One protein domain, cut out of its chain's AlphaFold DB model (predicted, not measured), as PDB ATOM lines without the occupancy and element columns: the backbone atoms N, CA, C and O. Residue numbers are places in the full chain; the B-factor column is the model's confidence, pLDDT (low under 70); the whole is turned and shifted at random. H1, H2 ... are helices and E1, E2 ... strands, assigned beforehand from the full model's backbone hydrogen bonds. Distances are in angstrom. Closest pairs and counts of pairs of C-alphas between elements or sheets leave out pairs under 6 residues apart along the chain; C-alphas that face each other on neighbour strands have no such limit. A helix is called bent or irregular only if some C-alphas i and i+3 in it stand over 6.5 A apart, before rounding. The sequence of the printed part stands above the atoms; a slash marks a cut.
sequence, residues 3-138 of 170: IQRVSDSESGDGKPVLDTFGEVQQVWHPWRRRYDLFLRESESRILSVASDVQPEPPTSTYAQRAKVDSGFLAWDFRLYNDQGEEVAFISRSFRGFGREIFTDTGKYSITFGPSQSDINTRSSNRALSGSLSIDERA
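What this domain is: This is residues 3 to 138 of the 170 residues of the protein "Phospholipid scramblase" of Laccaria amethystina LaAM-08-1 (UniProt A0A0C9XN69). Two strand sheets meet in one bent wall: a strongly twisted sheet of E1 to E5, and a smaller sheet of E6, E7 and E8 that starts where E6 folds back alongside E5. The short helix H2, at the end of the printed part, sits in the bend and grazes both sheets, while residues 96 to 103 and 120 to 125 stick out as loops. The 136 printed residues hold eight named strands, then two named helices, H1 and H2; the class is mostly strand. The first sheet is branched at E2, the second runs E6, E7, E8, and the neighbour strands are antiparallel. The whole is loose, with a radius of gyration of the C-alphas of 18.3 A and spans of 53 by 46 by 29 A.

Where its parts are: E1, residues 3 to 10, begins at C-alpha 3 at (-23.271, 43.075, -47.727) and bends by 55 degrees at residue 7. E2, residues 16 to 27, is 31.4 A long and bends by 57 degrees at residue 21. E3 is residues 32 to 40, 26.1 A, and E4 residues 47 to 49. E5, residues 62 to 71, 26.4 A, bends by 56 degrees at residue 65. E6 is residues 76 to 80, E7 residues 86 to 93, 20.1 A, and E8 residues 107 to 112. H1 is residues 116 to 119; H2, residues 134 to 138, ends at C-alpha 138 at (-30.348, 40.285, -49.420).

How they stand to each other: E1, E2 and E3 form a meander, each strand the antiparallel neighbour of the one before. In the hairpin E1 and E2, N 5 and O 19 are 3.0 A apart, within hydrogen-bond range. E1 lies on one side of E2, E3 and E4 on the other side; N 25 and O 36 are 2.8 A apart, N 18 and O 48 also 2.8 A. E5 is the other neighbour of E3, with N 35 and O 68 at 3.1 A. The closest C-alphas of E5 and E6, those of Val 68 and Leu 79, are 5.1 A apart. E6, E7 and E8 form a second meander, with N 79 and O 88 at 2.9 A and N 91 and O 109 at 2.9 A. H2 only grazes the branched sheet, with residues 135 to 138, and the sheet E6 E7 E8, with residues 136 to 137. H1 is on neither sheet. In H2 every O i to N i+4 pair is within hydrogen-bond range; H1 is too short for such a pair.

The domain as a whole: The C-alphas of Asp 13 and Thr 121, the two farthest apart, are 56.2 A from each other. The printed part has no cut. The links E4 to E5, E7 to E8 and H1 to H2 are long. The mean pLDDT of the printed part is 81.5; it is under 70 at residue 59, residues 94 to 105 and residues 115 to 130.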
ATOM      1  N   ILE A   3     -22.484  43.313 -46.519       94.00
ATOM      2  CA  ILE A   3     -23.271  43.075 -47.727       94.00
ATOM      3  C   ILE A   3     -23.073  44.265 -48.655       94.00
ATOM      4  O   ILE A   3     -23.245  45.423 -48.257       94.00
ATOM      5  N   GLN A   4     -22.704  43.959 -49.896       93.56
ATOM      6  CA  GLN A   4     -22.326  44.941 -50.899       93.56
ATOM      7  C   GLN A   4     -23.074  44.699 -52.208       93.56
ATOM      8  O   GLN A   4     -23.443  43.566 -52.526       93.56
ATOM      9  N   ARG A   5     -23.276  45.765 -52.980       93.00
ATOM     10  CA  ARG A   5     -23.773  45.705 -54.360       93.00
ATOM     11  C   ARG A   5     -22.812  46.438 -55.286       93.00
ATOM     12  O   ARG A   5     -22.109  47.338 -54.840       93.00
ATOM     13  N   VAL A   6     -22.810  46.091 -56.568       92.75
ATOM     14  CA  VAL A   6     -22.070  46.868 -57.570       92.75
ATOM     15  C   VAL A   6     -22.714  48.250 -57.689       92.75
ATOM     16  O   VAL A   6     -23.938  48.362 -57.766       92.75
ATOM     17  N   SER A   7     -21.891  49.292 -57.634       88.75
ATOM     18  CA  SER A   7     -22.297  50.678 -57.827       88.75
ATOM     19  C   SER A   7     -22.192  51.065 -59.300       88.75
ATOM     20  O   SER A   7     -21.351  50.532 -60.018       88.75
ATOM     21  N   ASP A   8     -22.978  52.053 -59.726       85.81
ATOM     22  CA  ASP A   8     -22.881  52.635 -61.077       85.81
ATOM     23  C   ASP A   8     -21.596  53.465 -61.275       85.81
ATOM     24  O   ASP A   8     -21.325  53.965 -62.363       85.81
ATOM     25  N   SER A   9     -20.825  53.676 -60.207       81.88
ATOM     26  CA  SER A   9     -19.540  54.369 -60.253       81.88
ATOM     27  C   SER A   9     -18.426  53.423 -60.695       81.88
ATOM     28  O   SER A   9     -18.305  52.310 -60.186       81.88
ATOM     29  N   GLU A  10     -17.565  53.899 -61.587       78.31
ATOM     30  CA  GLU A  10     -16.335  53.207 -61.966       78.31
ATOM     31  C   GLU A  10     -15.144  53.852 -61.256       78.31
ATOM     32  O   GLU A  10     -15.065  55.076 -61.117       78.31
ATOM     33  N   SER A  11     -14.209  53.027 -60.785       82.56
ATOM     34  CA  SER A  11     -12.923  53.534 -60.314       82.56
ATOM     35  C   SER A  11     -12.100  54.032 -61.507       82.56
ATOM     36  O   SER A  11     -12.287  53.554 -62.626       82.56
ATOM     37  N   GLY A  12     -11.146  54.941 -61.281       78.00
ATOM     38  CA  GLY A  12     -10.260  55.457 -62.338       78.00
ATOM     39  C   GLY A  12      -9.492  54.367 -63.106       78.00
ATOM     40  O   GLY A  12      -9.118  54.581 -64.255       78.00
ATOM     41  N   ASP A  13      -9.342  53.183 -62.506       82.06
ATOM     42  CA  ASP A  13      -8.688  52.006 -63.092       82.06
ATOM     43  C   ASP A  13      -9.666  51.022 -63.778       82.06
ATOM     44  O   ASP A  13      -9.294  49.888 -64.083       82.06
ATOM     45  N   GLY A  14     -10.939  51.395 -63.961       82.75
ATOM     46  CA  GLY A  14     -11.967  50.553 -64.598       82.75
ATOM     47  C   GLY A  14     -12.436  49.357 -63.758       82.75
ATOM     48  O   GLY A  14     -13.092  48.448 -64.265       82.75
ATOM     49  N   LYS A  15     -12.088  49.317 -62.467       86.69
ATOM     50  CA  LYS A  15     -12.550  48.278 -61.535       86.69
ATOM     51  C   LYS A  15     -13.960  48.596 -61.020       86.69
ATOM     52  O   LYS A  15     -14.248  49.771 -60.769       86.69
ATOM     53  N   PRO A  16     -14.806  47.572 -60.789       87.25
ATOM     54  CA  PRO A  16     -16.134  47.782 -60.230       87.25
ATOM     55  C   PRO A  16     -16.026  48.335 -58.808       87.25
ATOM     56  O   PRO A  16     -15.295  47.794 -57.971       87.25
ATOM     57  N   VAL A  17     -16.775  49.403 -58.540       91.69
ATOM     58  CA  VAL A  17     -16.925  49.965 -57.198       91.69
ATOM     59  C   VAL A  17     -18.093  49.271 -56.511       91.69
ATOM     60  O   VAL A  17     -19.155  49.075 -57.100       91.69
ATOM     61  N   LEU A  18     -17.899  48.888 -55.258       92.19
ATOM     62  CA  LEU A  18     -18.883  48.218 -54.425       92.19
ATOM     63  C   LEU A  18     -19.451  49.209 -53.412       92.19
ATOM     64  O   LEU A  18     -18.703  49.939 -52.773       92.19
ATOM     65  N   ASP A  19     -20.772  49.220 -53.251       92.19
ATOM     66  CA  ASP A  19     -21.466  49.981 -52.214       92.19
ATOM     67  C   ASP A  19     -21.882  49.057 -51.066       92.19
ATOM     68  O   ASP A  19     -22.704  48.153 -51.252       92.19
ATOM     69  N   THR A  20     -21.331  49.295 -49.876       92.94
ATOM     70  CA  THR A  20     -21.651  48.540 -48.659       92.94
ATOM     71  C   THR A  20     -22.908  49.093 -48.003       92.94
ATOM     72  O   THR A  20     -22.915  50.226 -47.523       92.94
ATOM     73  N   PHE A  21     -23.967  48.287 -47.935       93.81
ATOM     74  CA  PHE A  21     -25.286  48.744 -47.474       93.81
ATOM     75  C   PHE A  21     -25.863  47.942 -46.304       93.81
ATOM     76  O   PHE A  21     -26.850  48.368 -45.709       93.81
ATOM     77  N   GLY A  22     -25.271  46.800 -45.955       94.44
ATOM     78  CA  GLY A  22     -25.760  45.963 -44.864       94.44
ATOM     79  C   GLY A  22     -24.644  45.250 -44.122       94.44
ATOM     80  O   GLY A  22     -23.523  45.131 -44.621       94.44
ATOM     81  N   GLU A  23     -24.975  44.751 -42.938       94.75
ATOM     82  CA  GLU A  23     -24.068  43.964 -42.115       94.75
ATOM     83  C   GLU A  23     -24.825  42.893 -41.321       94.75
ATOM     84  O   GLU A  23     -25.871  43.155 -40.729       94.75
ATOM     85  N   VAL A  24     -24.281  41.678 -41.290       95.94
ATOM     86  CA  VAL A  24     -24.695  40.613 -40.369       95.94
ATOM     87  C   VAL A  24     -23.581  40.394 -39.357       95.94
ATOM     88  O   VAL A  24     -22.457  40.060 -39.739       95.94
ATOM     89  N   GLN A  25     -23.892  40.538 -38.076       94.50
ATOM     90  CA  GLN A  25     -22.965  40.311 -36.977       94.50
ATOM     91  C   GLN A  25     -23.353  39.055 -36.212       94.50
ATOM     92  O   GLN A  25     -24.504  38.881 -35.820       94.50
ATOM     93  N   GLN A  26     -22.382  38.176 -35.980       94.44
ATOM     94  CA  GLN A  26     -22.541  37.072 -35.045       94.44
ATOM     95  C   GLN A  26     -22.235  37.574 -33.636       94.44
ATOM     96  O   GLN A  26     -21.133  38.045 -33.363       94.44
ATOM     97  N   VAL A  27     -23.195  37.425 -32.727       94.44
ATOM     98  CA  VAL A  27     -23.015  37.782 -31.321       94.44
ATOM     99  C   VAL A  27     -22.577  36.538 -30.568       94.44
ATOM    100  O   VAL A  27     -23.282  35.523 -30.541       94.44
ATOM    101  N   TRP A  28     -21.395  36.600 -29.957       91.31
ATOM    102  CA  TRP A  28     -20.875  35.470 -29.200       91.31
ATOM    103  C   TRP A  28     -21.793  35.131 -28.024       91.31
ATOM    104  O   TRP A  28     -22.264  36.003 -27.291       91.31
ATOM    105  N   HIS A  29     -22.039  33.839 -27.836       92.31
ATOM    106  CA  HIS A  29     -22.775  33.322 -26.696       92.31
ATOM    107  C   HIS A  29     -22.389  31.856 -26.444       92.31
ATOM    108  O   HIS A  29     -22.212  31.115 -27.417       92.31
ATOM    109  N   PRO A  30     -22.320  31.380 -25.184       89.12
ATOM    110  CA  PRO A  30     -21.793  30.039 -24.925       89.12
ATOM    111  C   PRO A  30     -22.712  28.901 -25.407       89.12
ATOM    112  O   PRO A  30     -22.229  27.861 -25.836       89.12
ATOM    113  N   TRP A  31     -24.037  29.093 -25.384       89.44
ATOM    114  CA  TRP A  31     -25.026  28.071 -25.792       89.44
ATOM    115  C   TRP A  31     -26.155  28.608 -26.687       89.44
ATOM    116  O   TRP A  31     -27.234  28.018 -26.786       89.44
ATOM    117  N   ARG A  32     -25.954  29.771 -27.310       94.44
ATOM    118  CA  ARG A  32     -26.954  30.375 -28.201       94.44
ATOM    119  C   ARG A  32     -26.298  30.731 -29.518       94.44
ATOM    120  O   ARG A  32     -25.097  30.984 -29.572       94.44
ATOM    121  N   ARG A  33     -27.107  30.740 -30.566       94.56
ATOM    122  CA  ARG A  33     -26.730  31.207 -31.895       94.56
ATOM    123  C   ARG A  33     -27.445  32.530 -32.100       94.56
ATOM    124  O   ARG A  33     -28.663  32.546 -32.294       94.56
ATOM    125  N   ARG A  34     -26.695  33.619 -31.933       97.12
ATOM    126  CA  ARG A  34     -27.216  34.982 -31.971       97.12
ATOM    127  C   ARG A  34     -26.644  35.738 -33.146       97.12
ATOM    128  O   ARG A  34     -25.439  35.680 -33.394       97.12
ATOM    129  N   TYR A  35     -27.523  36.454 -33.828       97.56
ATOM    130  CA  TYR A  35     -27.156  37.267 -34.971       97.56
ATOM    131  C   TYR A  35     -27.916  38.581 -34.930       97.56
ATOM    132  O   TYR A  35     -29.135  38.570 -34.756       97.56
ATOM    133  N   ASP A  36     -27.198  39.673 -35.150       97.19
ATOM    134  CA  ASP A  36     -27.762  41.004 -35.320       97.19
ATOM    135  C   ASP A  36     -27.584  41.438 -36.776       97.19
ATOM    136  O   ASP A  36     -26.537  41.221 -37.389       97.19
ATOM    137  N   LEU A  37     -28.648  41.985 -37.361       97.00
ATOM    138  CA  LEU A  37     -28.716  42.320 -38.774       97.00
ATOM    139  C   LEU A  37     -28.989  43.810 -38.918       97.00
ATOM    140  O   LEU A  37     -29.979  44.325 -38.391       97.00
ATOM    141  N   PHE A  38     -28.135  44.481 -39.676       95.38
ATOM    142  CA  PHE A  38     -28.116  45.925 -39.805       95.38
ATOM    143  C   PHE A  38     -28.212  46.354 -41.268       95.38
ATOM    144  O   PHE A  38     -27.595  45.749 -42.148       95.38
ATOM    145  N   LEU A  39     -28.952  47.431 -41.522       94.75
ATOM    146  CA  LEU A  39     -28.916  48.158 -42.790       94.75
ATOM    147  C   LEU A  39     -28.387  49.561 -42.560       94.75
ATOM    148  O   LEU A  39     -28.640  50.166 -41.519       94.75
ATOM    149  N   ARG A  40     -27.676  50.084 -43.554       93.00
ATOM    150  CA  ARG A  40     -27.270  51.482 -43.567       93.00
ATOM    151  C   ARG A  40     -28.511  52.373 -43.612       93.00
ATOM    152  O   ARG A  40     -29.375  52.181 -44.463       93.00
ATOM    153  N   GLU A  41     -28.560  53.361 -42.730       87.12
ATOM    154  CA  GLU A  41     -29.610  54.386 -42.717       87.12
ATOM    155  C   GLU A  41     -29.168  55.664 -43.446       87.12
ATOM    156  O   GLU A  41     -29.983  56.373 -44.027       87.12
ATOM    157  N   SER A  42     -27.860  55.940 -43.467       80.38
ATOM    158  CA  SER A  42     -27.307  57.120 -44.135       80.38
ATOM    159  C   SER A  42     -27.431  57.057 -45.664       80.38
ATOM    160  O   SER A  42     -27.166  56.026 -46.290       80.38
ATOM    161  N   GLU A  43     -27.735  58.207 -46.272       77.19
ATOM    162  CA  GLU A  43     -27.668  58.405 -47.726       77.19
ATOM    163  C   GLU A  43     -26.225  58.353 -48.263       77.19
ATOM    164  O   GLU A  43     -26.005  58.078 -49.445       77.19
ATOM    165  N   SER A  44     -25.231  58.573 -47.395       83.12
ATOM    166  CA  SER A  44     -23.817  58.509 -47.757       83.12
ATOM    167  C   SER A  44     -23.411  57.077 -48.094       83.12
ATOM    168  O   SER A  44     -23.450  56.183 -47.244       83.12
ATOM    169  N   ARG A  45     -22.992  56.858 -49.344       86.31
ATOM    170  CA  ARG A  45     -22.510  55.552 -49.801       86.31
ATOM    171  C   ARG A  45     -21.149  55.217 -49.197       86.31
ATOM    172  O   ARG A  45     -20.287  56.084 -49.082       86.31
ATOM    173  N   ILE A  46     -20.953  53.944 -48.865       87.75
ATOM    174  CA  ILE A  46     -19.676  53.411 -48.385       87.75
ATOM    175  C   ILE A  46     -19.072  52.633 -49.547       87.75
ATOM    176  O   ILE A  46     -19.410  51.468 -49.766       87.75
ATOM    177  N   LEU A  47     -18.233  53.323 -50.315       89.38
ATOM    178  CA  LEU A  47     -17.664  52.814 -51.554       89.38
ATOM    179  C   LEU A  47     -16.279  52.208 -51.314       89.38
ATOM    180  O   LEU A  47     -15.435  52.830 -50.673       89.38
ATOM    181  N   SER A  48     -16.044  51.018 -51.856       89.50
ATOM    182  CA  SER A  48     -14.730  50.365 -51.897       89.50
ATOM    183  C   SER A  48     -14.557  49.614 -53.213       89.50
ATOM    184  O   SER A  48     -15.544  49.229 -53.843       89.50
ATOM    185  N   VAL A  49     -13.324  49.397 -53.675       90.00
ATOM    186  CA  VAL A  49     -13.089  48.399 -54.732       90.00
ATOM    187  C   VAL A  49     -12.850  47.027 -54.107       90.00
ATOM    188  O   VAL A  49     -12.419  46.917 -52.965       90.00
ATOM    189  N   ALA A  50     -13.081  45.954 -54.866       82.69
ATOM    190  CA  ALA A  50     -12.939  44.578 -54.364       82.69
ATOM    191  C   ALA A  50     -11.528  44.224 -53.840       82.69
ATOM    192  O   ALA A  50     -11.364  43.225 -53.146       82.69
ATOM    193  N   SER A  51     -10.506  45.000 -54.212       83.81
ATOM    194  CA  SER A  51      -9.127  44.824 -53.740       83.81
ATOM    195  C   SER A  51      -8.820  45.576 -52.443       83.81
ATOM    196  O   SER A  51      -7.769  45.327 -51.856       83.81
ATOM    197  N   ASP A  52      -9.681  46.504 -52.024       84.25
ATOM    198  CA  ASP A  52      -9.440  47.318 -50.838       84.25
ATOM    199  C   ASP A  52      -9.692  46.513 -49.562       84.25
ATOM    200  O   ASP A  52     -10.511  45.591 -49.522       84.25
ATOM    201  N   VAL A  53      -9.018  46.912 -48.482       81.62
ATOM    202  CA  VAL A  53      -9.430  46.488 -47.144       81.62
ATOM    203  C   VAL A  53     -10.816  47.063 -46.894       81.62
ATOM    204  O   VAL A  53     -11.035  48.266 -47.041       81.62
ATOM    205  N   GLN A  54     -11.750  46.191 -46.530       77.50
ATOM    206  CA  GLN A  54     -13.126  46.588 -46.298       77.50
ATOM    207  C   GLN A  54     -13.182  47.662 -45.199       77.50
ATOM    208  O   GLN A  54     -12.678  47.417 -44.100       77.50
ATOM    209  N   PRO A  55     -13.766  48.844 -45.470       70.94
ATOM    210  CA  PRO A  55     -13.870  49.888 -44.464       70.94
ATOM    211  C   PRO A  55     -14.756  49.410 -43.312       70.94
ATOM    212  O   PRO A  55     -15.776  48.760 -43.541       70.94
ATOM    213  N   GLU A  56     -14.375  49.756 -42.083       75.81
ATOM    214  CA  GLU A  56     -15.200  49.584 -40.886       75.81
ATOM    215  C   GLU A  56     -15.965  50.891 -40.639       75.81
ATOM    216  O   GLU A  56     -15.430  51.824 -40.031       75.81
ATOM    217  N   PRO A  57     -17.186  51.036 -41.180       71.50
ATOM    218  CA  PRO A  57     -17.964  52.246 -40.984       71.50
ATOM    219  C   PRO A  57     -18.330  52.427 -39.505       71.50
ATOM    220  O   PRO A  57     -18.539  51.445 -38.787       71.50
ATOM    221  N   PRO A  58     -18.475  53.675 -39.028       74.94
ATOM    222  CA  PRO A  58     -18.917  53.921 -37.665       74.94
ATOM    223  C   PRO A  58     -20.331  53.368 -37.456       74.94
ATOM    224  O   PRO A  58     -21.212  53.542 -38.304       74.94
ATOM    225  N   THR A  59     -20.565  52.755 -36.294       67.75
ATOM    226  CA  THR A  59     -21.816  52.056 -35.949       67.75
ATOM    227  C   THR A  59     -23.060  52.945 -36.061       67.75
ATOM    228  O   THR A  59     -24.129  52.453 -36.398       67.75
ATOM    229  N   SER A  60     -22.929  54.265 -35.875       73.12
ATOM    230  CA  SER A  60     -24.022  55.243 -36.030       73.12
ATOM    231  C   SER A  60     -24.583  55.351 -37.454       73.12
ATOM    232  O   SER A  60     -25.565  56.049 -37.672       73.12
ATOM    233  N   THR A  61     -23.946  54.708 -38.432       84.75
ATOM    234  CA  THR A  61     -24.369  54.701 -39.841       84.75
ATOM    235  C   THR A  61     -25.451  53.650 -40.118       84.75
ATOM    236  O   THR A  61     -26.089  53.678 -41.175       84.75
ATOM    237  N   TYR A  62     -25.654  52.720 -39.183       89.94
ATOM    238  CA  TYR A  62     -26.474  51.530 -39.357       89.94
ATOM    239  C   TYR A  62     -27.625  51.472 -38.355       89.94
ATOM    240  O   TYR A  62     -27.448  51.714 -37.164       89.94
ATOM    241  N   ALA A  63     -28.791  51.056 -38.842       92.31
ATOM    242  CA  ALA A  63     -29.956  50.739 -38.036       92.31
ATOM    243  C   ALA A  63     -30.151  49.219 -37.978       92.31
ATOM    244  O   ALA A  63     -30.117  48.528 -39.004       92.31
ATOM    245  N   GLN A  64     -30.375  48.687 -36.776       94.44
ATOM    246  CA  GLN A  64     -30.712  47.276 -36.608       94.44
ATOM    247  C   GLN A  64     -32.101  47.012 -37.193       94.44
ATOM    248  O   GLN A  64     -33.073  47.675 -36.839       94.44
ATOM    249  N   ARG A  65     -32.198  46.033 -38.092       94.75
ATOM    250  CA  ARG A  65     -33.451  45.662 -38.767       94.75
ATOM    251  C   ARG A  65     -34.045  44.380 -38.229       94.75
ATOM    252  O   ARG A  65     -35.263  44.248 -38.161       94.75
ATOM    253  N   ALA A  66     -33.188  43.433 -37.872       96.19
ATOM    254  CA  ALA A  66     -33.622  42.163 -37.334       96.19
ATOM    255  C   ALA A  66     -32.577  41.571 -36.392       96.19
ATOM    256  O   ALA A  66     -31.396  41.927 -36.421       96.19
ATOM    257  N   LYS A  67     -33.030  40.620 -35.583       97.50
ATOM    258  CA  LYS A  67     -32.179  39.774 -34.756       97.50
ATOM    259  C   LYS A  67     -32.662  38.337 -34.754       97.50
ATOM    260  O   LYS A  67     -33.842  38.057 -34.968       97.50
ATOM    261  N   VAL A  68     -31.741  37.439 -34.444       97.81
ATOM    262  CA  VAL A  68     -31.995  36.020 -34.212       97.81
ATOM    263  C   VAL A  68     -31.427  35.647 -32.855       97.81
ATOM    264  O   VAL A  68     -30.291  35.993 -32.538       97.81
ATOM    265  N   ASP A  69     -32.197  34.900 -32.068       97.19
ATOM    266  CA  ASP A  69     -31.711  34.271 -30.842       97.19
ATOM    267  C   ASP A  69     -32.227  32.830 -30.762       97.19
ATOM    268  O   ASP A  69     -33.312  32.550 -30.243       97.19
ATOM    269  N   SER A  70     -31.427  31.911 -31.294       95.25
ATOM    270  CA  SER A  70     -31.758  30.491 -31.387       95.25
ATOM    271  C   SER A  70     -30.915  29.643 -30.428       95.25
ATOM    272  O   SER A  70     -29.850  30.044 -29.951       95.25
ATOM    273  N   GLY A  71     -31.404  28.439 -30.117       92.25
ATOM    274  CA  GLY A  71     -30.664  27.463 -29.315       92.25
ATOM    275  C   GLY A  71     -29.369  26.992 -29.986       92.25
ATOM    276  O   GLY A  71     -29.191  27.131 -31.194       92.25
ATOM    277  N   PHE A  72     -28.471  26.396 -29.198       87.44
ATOM    278  CA  PHE A  72     -27.170  25.913 -29.674       87.44
ATOM    279  C   PHE A  72     -27.267  24.929 -30.852       87.44
ATOM    280  O   PHE A  72     -26.534  25.060 -31.823       87.44
ATOM    281  N   LEU A  73     -28.201  23.976 -30.790       84.88
ATOM    282  CA  LEU A  73     -28.422  22.948 -31.820       84.88
ATOM    283  C   LEU A  73     -29.538  23.329 -32.803       84.88
ATOM    284  O   LEU A  73     -30.177  22.457 -33.389       84.88
ATOM    285  N   ALA A  74     -29.845  24.621 -32.923       89.31
ATOM    286  CA  ALA A  74     -30.927  25.060 -33.784       89.31
ATOM    287  C   ALA A  74     -30.607  24.802 -35.261       89.31
ATOM    288  O   ALA A  74     -29.514  25.111 -35.741       89.31
ATOM    289  N   TRP A  75     -31.619  24.292 -35.956       88.69
ATOM    290  CA  TRP A  75     -31.688  24.174 -37.414       88.69
ATOM    291  C   TRP A  75     -32.671  25.176 -38.026       88.69
ATOM    292  O   TRP A  75     -32.687  25.370 -39.237       88.69
ATOM    293  N   ASP A  76     -33.443  25.833 -37.163       92.38
ATOM    294  CA  ASP A  76     -34.500  26.773 -37.487       92.38
ATOM    295  C   ASP A  76     -34.200  28.124 -36.821       92.38
ATOM    296  O   ASP A  76     -33.897  28.209 -35.623       92.38
ATOM    297  N   PHE A  77     -34.274  29.192 -37.607       95.25
ATOM    298  CA  PHE A  77     -33.883  30.543 -37.219       95.25
ATOM    299  C   PHE A  77     -34.998  31.507 -37.585       95.25
ATOM    300  O   PHE A  77     -35.301  31.721 -38.759       95.25
ATOM    301  N   ARG A  78     -35.615  32.085 -36.559       95.56
ATOM    302  CA  ARG A  78     -36.654  33.103 -36.702       95.56
ATOM    303  C   ARG A  78     -36.018  34.472 -36.549       95.56
ATOM    304  O   ARG A  78     -35.278  34.699 -35.590       95.56
ATOM    305  N   LEU A  79     -36.287  35.351 -37.506       95.88
ATOM    306  CA  LEU A  79     -35.807  36.723 -37.511       95.88
ATOM    307  C   LEU A  79     -36.907  37.618 -36.959       95.88
ATOM    308  O   LEU A  79     -38.018  37.621 -37.487       95.88
ATOM    309  N   TYR A  80     -36.575  38.397 -35.936       94.56
ATOM    310  CA  TYR A  80     -37.497  39.330 -35.299       94.56
ATOM    311  C   TYR A  80     -37.042  40.768 -35.497       94.56
ATOM    312  O   TYR A  80     -35.857  41.055 -35.315       94.56
ATOM    313  N   ASN A  81     -37.971  41.663 -35.829       92.69
ATOM    314  CA  ASN A  81     -37.716  43.105 -35.835       92.69
ATOM    315  C   ASN A  81     -37.671  43.684 -34.403       92.69
ATOM    316  O   ASN A  81     -37.806  42.973 -33.400       92.69
ATOM    317  N   ASP A  82     -37.471  44.994 -34.309       89.81
ATOM    318  CA  ASP A  82     -37.490  45.778 -33.069       89.81
ATOM    319  C   ASP A  82     -38.827  45.690 -32.308       89.81
ATOM    320  O   ASP A  82     -38.843  45.690 -31.077       89.81
ATOM    321  N   GLN A  83     -39.940  45.525 -33.026       90.00
ATOM    322  CA  GLN A  83     -41.281  45.323 -32.466       90.00
ATOM    323  C   GLN A  83     -41.539  43.883 -31.982       90.00
ATOM    324  O   GLN A  83     -42.607  43.594 -31.435       90.00
ATOM    325  N   GLY A  84     -40.580  42.968 -32.161       89.06
ATOM    326  CA  GLY A  84     -40.724  41.557 -31.798       89.06
ATOM    327  C   GLY A  84     -41.650  40.775 -32.735       89.06
ATOM    328  O   GLY A  84     -42.224  39.762 -32.334       89.06
ATOM    329  N   GLU A  85     -41.833  41.245 -33.966       89.75
ATOM    330  CA  GLU A  85     -42.585  40.557 -35.011       89.75
ATOM    331  C   GLU A  85     -41.656  39.721 -35.885       89.75
ATOM    332  O   GLU A  85     -40.555  40.153 -36.230       89.75
ATOM    333  N   GLU A  86     -42.103  38.517 -36.247       91.12
ATOM    334  CA  GLU A  86     -41.355  37.639 -37.141       91.12
ATOM    335  C   GLU A  86     -41.412  38.181 -38.577       91.12
ATOM    336  O   GLU A  86     -42.480  38.276 -39.183       91.12
ATOM    337  N   VAL A  87     -40.249  38.539 -39.122       92.19
ATOM    338  CA  VAL A  87     -40.117  39.116 -40.472       92.19
ATOM    339  C   VAL A  87     -39.629  38.105 -41.501       92.19
ATOM    340  O   VAL A  87     -39.871  38.271 -42.699       92.19
ATOM    341  N   ALA A  88     -38.936  37.059 -41.056       93.25
ATOM    342  CA  ALA A  88     -38.498  35.960 -41.900       93.25
ATOM    343  C   ALA A  88     -38.159  34.722 -41.064       93.25
ATOM    344  O   ALA A  88     -37.886  34.793 -39.864       93.25
ATOM    345  N   PHE A  89     -38.109  33.590 -41.751       93.31
ATOM    346  CA  PHE A  89     -37.762  32.298 -41.193       93.31
ATOM    347  C   PHE A  89     -36.743  31.596 -42.088       93.31
ATOM    348  O   PHE A  89     -36.939  31.497 -43.299       93.31
ATOM    349  N   ILE A  90     -35.662  31.096 -41.497       94.31
ATOM    350  CA  ILE A  90     -34.625  30.322 -42.183       94.31
ATOM    351  C   ILE A  90     -34.587  28.928 -41.567       94.31
ATOM    352  O   ILE A  90     -34.422  28.793 -40.358       94.31
ATOM    353  N   SER A  91     -34.690  27.892 -42.396       92.00
ATOM    354  CA  SER A  91     -34.538  26.498 -41.969       92.00
ATOM    355  C   SER A  91     -33.433  25.808 -42.755       92.00
ATOM    356  O   SER A  91     -33.338  25.961 -43.979       92.00
ATOM    357  N   ARG A  92     -32.611  25.030 -42.051       86.75
ATOM    358  CA  ARG A  92     -31.605  24.133 -42.618       86.75
ATOM    359  C   ARG A  92     -32.093  22.696 -42.462       86.75
ATOM    360  O   ARG A  92     -32.139  22.172 -41.356       86.75
ATOM    361  N   SER A  93     -32.426  22.036 -43.568       81.31
ATOM    362  CA  SER A  93     -32.873  20.635 -43.554       81.31
ATOM    363  C   SER A  93     -31.797  19.693 -44.100       81.31
ATOM    364  O   SER A  93     -31.171  19.999 -45.118       81.31
ATOM    365  N   PHE A  94     -31.647  18.521 -43.476       62.88
ATOM    366  CA  PHE A  94     -30.965  17.359 -44.064       62.88
ATOM    367  C   PHE A  94     -31.974  16.572 -44.905       62.88
ATOM    368  O   PHE A  94     -33.099  16.348 -44.454       62.88
ATOM    369  N   ARG A  95     -31.625  16.173 -46.132       56.00
ATOM    370  CA  ARG A  95     -32.547  15.459 -47.033       56.00
ATOM    371  C   ARG A  95     -32.322  13.949 -47.076       56.00
ATOM    372  O   ARG A  95     -33.135  13.272 -47.702       56.00
ATOM    373  N   GLY A  96     -31.315  13.382 -46.408       52.19
ATOM    374  CA  GLY A  96     -31.109  11.933 -46.486       52.19
ATOM    375  C   GLY A  96     -30.298  11.307 -45.358       52.19
ATOM    376  O   GLY A  96     -29.108  11.564 -45.200       52.19
ATOM    377  N   PHE A  97     -30.939  10.387 -44.638       49.62
ATOM    378  CA  PHE A  97     -30.323   9.459 -43.691       49.62
ATOM    379  C   PHE A  97     -29.222   8.640 -44.409       49.62
ATOM    380  O   PHE A  97     -29.517   7.828 -45.282       49.62
ATOM    381  N   GLY A  98     -27.945   8.876 -44.080       51.66
ATOM    382  CA  GLY A  98     -26.834   7.947 -44.357       51.66
ATOM    383  C   GLY A  98     -25.790   8.329 -45.421       51.66
ATOM    384  O   GLY A  98     -24.665   7.849 -45.312       51.66
ATOM    385  N   ARG A  99     -26.076   9.201 -46.405       53.12
ATOM    386  CA  ARG A  99     -25.058   9.683 -47.385       53.12
ATOM    387  C   ARG A  99     -24.593  11.126 -47.162       53.12
ATOM    388  O   ARG A  99     -23.455  11.428 -47.488       53.12
ATOM    389  N   GLU A 100     -25.420  11.988 -46.566       52.06
ATOM    390  CA  GLU A 100     -25.089  13.409 -46.332       52.06
ATOM    391  C   GLU A 100     -24.206  13.659 -45.095       52.06
ATOM    392  O   GLU A 100     -23.644  14.741 -44.969       52.06
ATOM    393  N   ILE A 101     -24.005  12.663 -44.220       54.53
ATOM    394  CA  ILE A 101     -23.134  12.778 -43.026       54.53
ATOM    395  C   ILE A 101     -21.642  12.897 -43.411       54.53
ATOM    396  O   ILE A 101     -20.817  13.277 -42.590       54.53
ATOM    397  N   PHE A 102     -21.295  12.583 -44.665       46.88
ATOM    398  CA  PHE A 102     -19.920  12.602 -45.177       46.88
ATOM    399  C   PHE A 102     -19.660  13.705 -46.216       46.88
ATOM    400  O   PHE A 102     -18.509  13.921 -46.582       46.88
ATOM    401  N   THR A 103     -20.699  14.393 -46.707       51.19
ATOM    402  CA  THR A 103     -20.575  15.426 -47.757       51.19
ATOM    403  C   THR A 103     -21.007  16.825 -47.316       51.19
ATOM    404  O   THR A 103     -20.980  17.741 -48.135       51.19
ATOM    405  N   ASP A 104     -21.419  16.997 -46.056       55.41
ATOM    406  CA  ASP A 104     -21.717  18.280 -45.390       55.41
ATOM    407  C   ASP A 104     -22.689  19.229 -46.132       55.41
ATOM    408  O   ASP A 104     -22.827  20.411 -45.819       55.41
ATOM    409  N   THR A 105     -23.416  18.716 -47.129       59.25
ATOM    410  CA  THR A 105     -24.331  19.505 -47.959       59.25
ATOM    411  C   THR A 105     -25.661  19.693 -47.230       59.25
ATOM    412  O   THR A 105     -26.447  18.758 -47.102       59.25
ATOM    413  N   GLY A 106     -25.927  20.913 -46.757       73.88
ATOM    414  CA  GLY A 106     -27.214  21.315 -46.182       73.88
ATOM    415  C   GLY A 106     -28.036  22.162 -47.155       73.88
ATOM    416  O   GLY A 106     -27.492  23.013 -47.855       73.88
ATOM    417  N   LYS A 107     -29.365  21.977 -47.191       85.31
ATOM    418  CA  LYS A 107     -30.264  22.889 -47.919       85.31
ATOM    419  C   LYS A 107     -30.820  23.940 -46.966       85.31
ATOM    420  O   LYS A 107     -31.523  23.594 -46.015       85.31
ATOM    421  N   TYR A 108     -30.596  25.208 -47.294       90.12
ATOM    422  CA  TYR A 108     -31.215  26.347 -46.620       90.12
ATOM    423  C   TYR A 108     -32.472  26.788 -47.369       90.12
ATOM    424  O   TYR A 108     -32.466  26.921 -48.593       90.12
ATOM    425  N   SER A 109     -33.561  26.997 -46.635       92.44
ATOM    426  CA  SER A 109     -34.804  27.571 -47.155       92.44
ATOM    427  C   SER A 109     -35.121  28.837 -46.376       92.44
ATOM    428  O   SER A 109     -35.106  28.813 -45.148       92.44
ATOM    429  N   ILE A 110     -35.393  29.926 -47.092       93.12
ATOM    430  CA  ILE A 110     -35.742  31.224 -46.513       93.12
ATOM    431  C   ILE A 110     -37.188  31.525 -46.887       93.12
ATOM    432  O   ILE A 110     -37.530  31.576 -48.069       93.12
ATOM    433  N   THR A 111     -38.021  31.736 -45.878       91.94
ATOM    434  CA  THR A 111     -39.401  32.190 -46.019       91.94
ATOM    435  C   THR A 111     -39.475  33.629 -45.541       91.94
ATOM    436  O   THR A 111     -39.071  33.944 -44.424       91.94
ATOM    437  N   PHE A 112     -39.978  34.509 -46.400       91.06
ATOM    438  CA  PHE A 112     -40.164  35.923 -46.093       91.06
ATOM    439  C   PHE A 112     -41.576  36.179 -45.570       91.06
ATOM    440  O   PHE A 112     -42.543  35.668 -46.138       91.06
ATOM    441  N   GLY A 113     -41.684  37.014 -44.539       83.31
ATOM    442  CA  GLY A 113     -42.926  37.264 -43.819       83.31
ATOM    443  C   GLY A 113     -43.117  36.327 -42.621       83.31
ATOM    444  O   GLY A 113     -42.309  35.418 -42.405       83.31
ATOM    445  N   PRO A 114     -44.179  36.553 -41.835       71.06
ATOM    446  CA  PRO A 114     -44.452  35.765 -40.641       71.06
ATOM    447  C   PRO A 114     -44.783  34.312 -41.005       71.06
ATOM    448  O   PRO A 114     -45.549  34.048 -41.937       71.06
ATOM    449  N   SER A 115     -44.239  33.354 -40.253       65.44
ATOM    450  CA  SER A 115     -44.621  31.948 -40.376       65.44
ATOM    451  C   SER A 115     -46.099  31.737 -40.031       65.44
ATOM    452  O   SER A 115     -46.684  32.427 -39.195       65.44
ATOM    453  N   GLN A 116     -46.722  30.728 -40.653       57.50
ATOM    454  CA  GLN A 116     -48.142  30.405 -40.438       57.50
ATOM    455  C   GLN A 116     -48.506  30.145 -38.964       57.50
ATOM    456  O   GLN A 116     -49.663  30.332 -38.592       57.50
ATOM    457  N   SER A 117     -47.544  29.767 -38.113       54.84
ATOM    458  CA  SER A 117     -47.772  29.615 -36.670       54.84
ATOM    459  C   SER A 117     -48.178  30.919 -35.972       54.84
ATOM    460  O   SER A 117     -48.988  30.874 -35.047       54.84
ATOM    461  N   ASP A 118     -47.697  32.072 -36.446       53.12
ATOM    462  CA  ASP A 118     -48.012  33.381 -35.856       53.12
ATOM    463  C   ASP A 118     -49.321  33.968 -36.415       53.12
ATOM    464  O   ASP A 118     -49.999  34.751 -35.749       53.12
ATOM    465  N   ILE A 119     -49.736  33.527 -37.609       55.94
ATOM    466  CA  ILE A 119     -50.979  33.962 -38.271       55.94
ATOM    467  C   ILE A 119     -52.219  33.550 -37.459       55.94
ATOM    468  O   ILE A 119     -53.213  34.272 -37.434       55.94
ATOM    469  N   ASN A 120     -52.156  32.429 -36.735       52.75
ATOM    470  CA  ASN A 120     -53.286  31.933 -35.944       52.75
ATOM    471  C   ASN A 120     -53.485  32.667 -34.605       52.75
ATOM    472  O   ASN A 120     -54.541  32.520 -33.993       52.75
ATOM    473  N   THR A 121     -52.506  33.449 -34.132       53.75
ATOM    474  CA  THR A 121     -52.568  34.126 -32.819       53.75
ATOM    475  C   THR A 121     -52.759  35.638 -32.905       53.75
ATOM    476  O   THR A 121     -53.166  36.257 -31.920       53.75
ATOM    477  N   ARG A 122     -52.526  36.255 -34.068       53.25
ATOM    478  CA  ARG A 122     -52.718  37.694 -34.278       53.25
ATOM    479  C   ARG A 122     -53.668  37.914 -35.446       53.25
ATOM    480  O   ARG A 122     -53.356  37.583 -36.582       53.25
ATOM    481  N   SER A 123     -54.839  38.463 -35.131       46.62
ATOM    482  CA  SER A 123     -55.922  38.774 -36.063       46.62
ATOM    483  C   SER A 123     -55.416  39.333 -37.397       46.62
ATOM    484  O   SER A 123     -54.553  40.211 -37.448       46.62
ATOM    485  N   SER A 124     -56.022  38.814 -38.457       45.97
ATOM    486  CA  SER A 124     -55.696  38.808 -39.887       45.97
ATOM    487  C   SER A 124     -55.473  40.156 -40.602       45.97
ATOM    488  O   SER A 124     -55.528  40.199 -41.826       45.97
ATOM    489  N   ASN A 125     -55.195  41.249 -39.888       44.62
ATOM    490  CA  ASN A 125     -55.038  42.593 -40.458       44.62
ATOM    491  C   ASN A 125     -53.586  43.102 -40.516       44.62
ATOM    492  O   ASN A 125     -53.349  44.149 -41.109       44.62
ATOM    493  N   ARG A 126     -52.599  42.386 -39.951       46.19
ATOM    494  CA  ARG A 126     -51.164  42.745 -40.069       46.19
ATOM    495  C   ARG A 126     -50.414  42.031 -41.194       46.19
ATOM    496  O   ARG A 126     -49.267  42.386 -41.453       46.19
ATOM    497  N   ALA A 127     -51.061  41.100 -41.901       44.47
ATOM    498  CA  ALA A 127     -50.479  40.260 -42.960       44.47
ATOM    499  C   ALA A 127     -50.010  41.019 -44.229       44.47
ATOM    500  O   ALA A 127     -49.646  40.397 -45.221       44.47
ATOM    501  N   LEU A 128     -50.009  42.354 -44.202       47.78
ATOM    502  CA  LEU A 128     -49.581  43.238 -45.289       47.78
ATOM    503  C   LEU A 128     -48.645  44.364 -44.811       47.78
ATOM    504  O   LEU A 128     -48.425  45.323 -45.549       47.78
ATOM    505  N   SER A 129     -48.099  44.285 -43.592       46.56
ATOM    506  CA  SER A 129     -47.202  45.321 -43.059       46.56
ATOM    507  C   SER A 129     -45.811  45.204 -43.694       46.56
ATOM    508  O   SER A 129     -44.890  44.650 -43.108       46.56
ATOM    509  N   GLY A 130     -45.706  45.706 -44.927       59.72
ATOM    510  CA  GLY A 130     -44.476  45.905 -45.691       59.72
ATOM    511  C   GLY A 130     -44.005  44.664 -46.445       59.72
ATOM    512  O   GLY A 130     -43.531  43.698 -45.852       59.72
ATOM    513  N   SER A 131     -44.062  44.689 -47.780       75.50
ATOM    514  CA  SER A 131     -43.224  43.771 -48.550       75.50
ATOM    515  C   SER A 131     -41.763  44.081 -48.206       75.50
ATOM    516  O   SER A 131     -41.335  45.228 -48.304       75.50
ATOM    517  N   LEU A 132     -41.004  43.074 -47.761       87.00
ATOM    518  CA  LEU A 132     -39.580  43.265 -47.478       87.00
ATOM    519  C   LEU A 132     -38.888  43.837 -48.709       87.00
ATOM    520  O   LEU A 132     -39.041  43.289 -49.815       87.00
ATOM    521  N   SER A 133     -38.111  44.893 -48.488       91.81
ATOM    522  CA  SER A 133     -37.260  45.493 -49.507       91.81
ATOM    523  C   SER A 133     -36.249  44.473 -50.033       91.81
ATOM    524  O   SER A 133     -35.941  43.466 -49.388       91.81
ATOM    525  N   ILE A 134     -35.715  44.717 -51.229       93.44
ATOM    526  CA  ILE A 134     -34.682  43.842 -51.794       93.44
ATOM    527  C   ILE A 134     -33.432  43.796 -50.903       93.44
ATOM    528  O   ILE A 134     -32.828  42.735 -50.761       93.44
ATOM    529  N   ASP A 135     -33.111  44.907 -50.242       94.75
ATOM    530  CA  ASP A 135     -31.975  45.024 -49.334       94.75
ATOM    531  C   ASP A 135     -32.170  44.174 -48.074       94.75
ATOM    532  O   ASP A 135     -31.256  43.460 -47.672       94.75
ATOM    533  N   GLU A 136     -33.375  44.162 -47.496       94.94
ATOM    534  CA  GLU A 136     -33.703  43.267 -46.377       94.94
ATOM    535  C   GLU A 136     -33.643  41.798 -46.794       94.94
ATOM    536  O   GLU A 136     -33.103  40.962 -46.073       94.94
ATOM    537  N   ARG A 137     -34.145  41.462 -47.985       95.12
ATOM    538  CA  ARG A 137     -34.066  40.086 -48.497       95.12
ATOM    539  C   ARG A 137     -32.619  39.649 -48.709       95.12
ATOM    540  O   ARG A 137     -32.273  38.524 -48.352       95.12
ATOM    541  N   ALA A 138     -31.779  40.527 -49.257       96.56
ATOM    542  CA  ALA A 138     -30.348  40.285 -49.420       96.56
ATOM    543  C   ALA A 138     -29.647  40.131 -48.062       96.56
ATOM    544  O   ALA A 138     -28.828  39.230 -47.890       96.56
TER     545      ALA A 138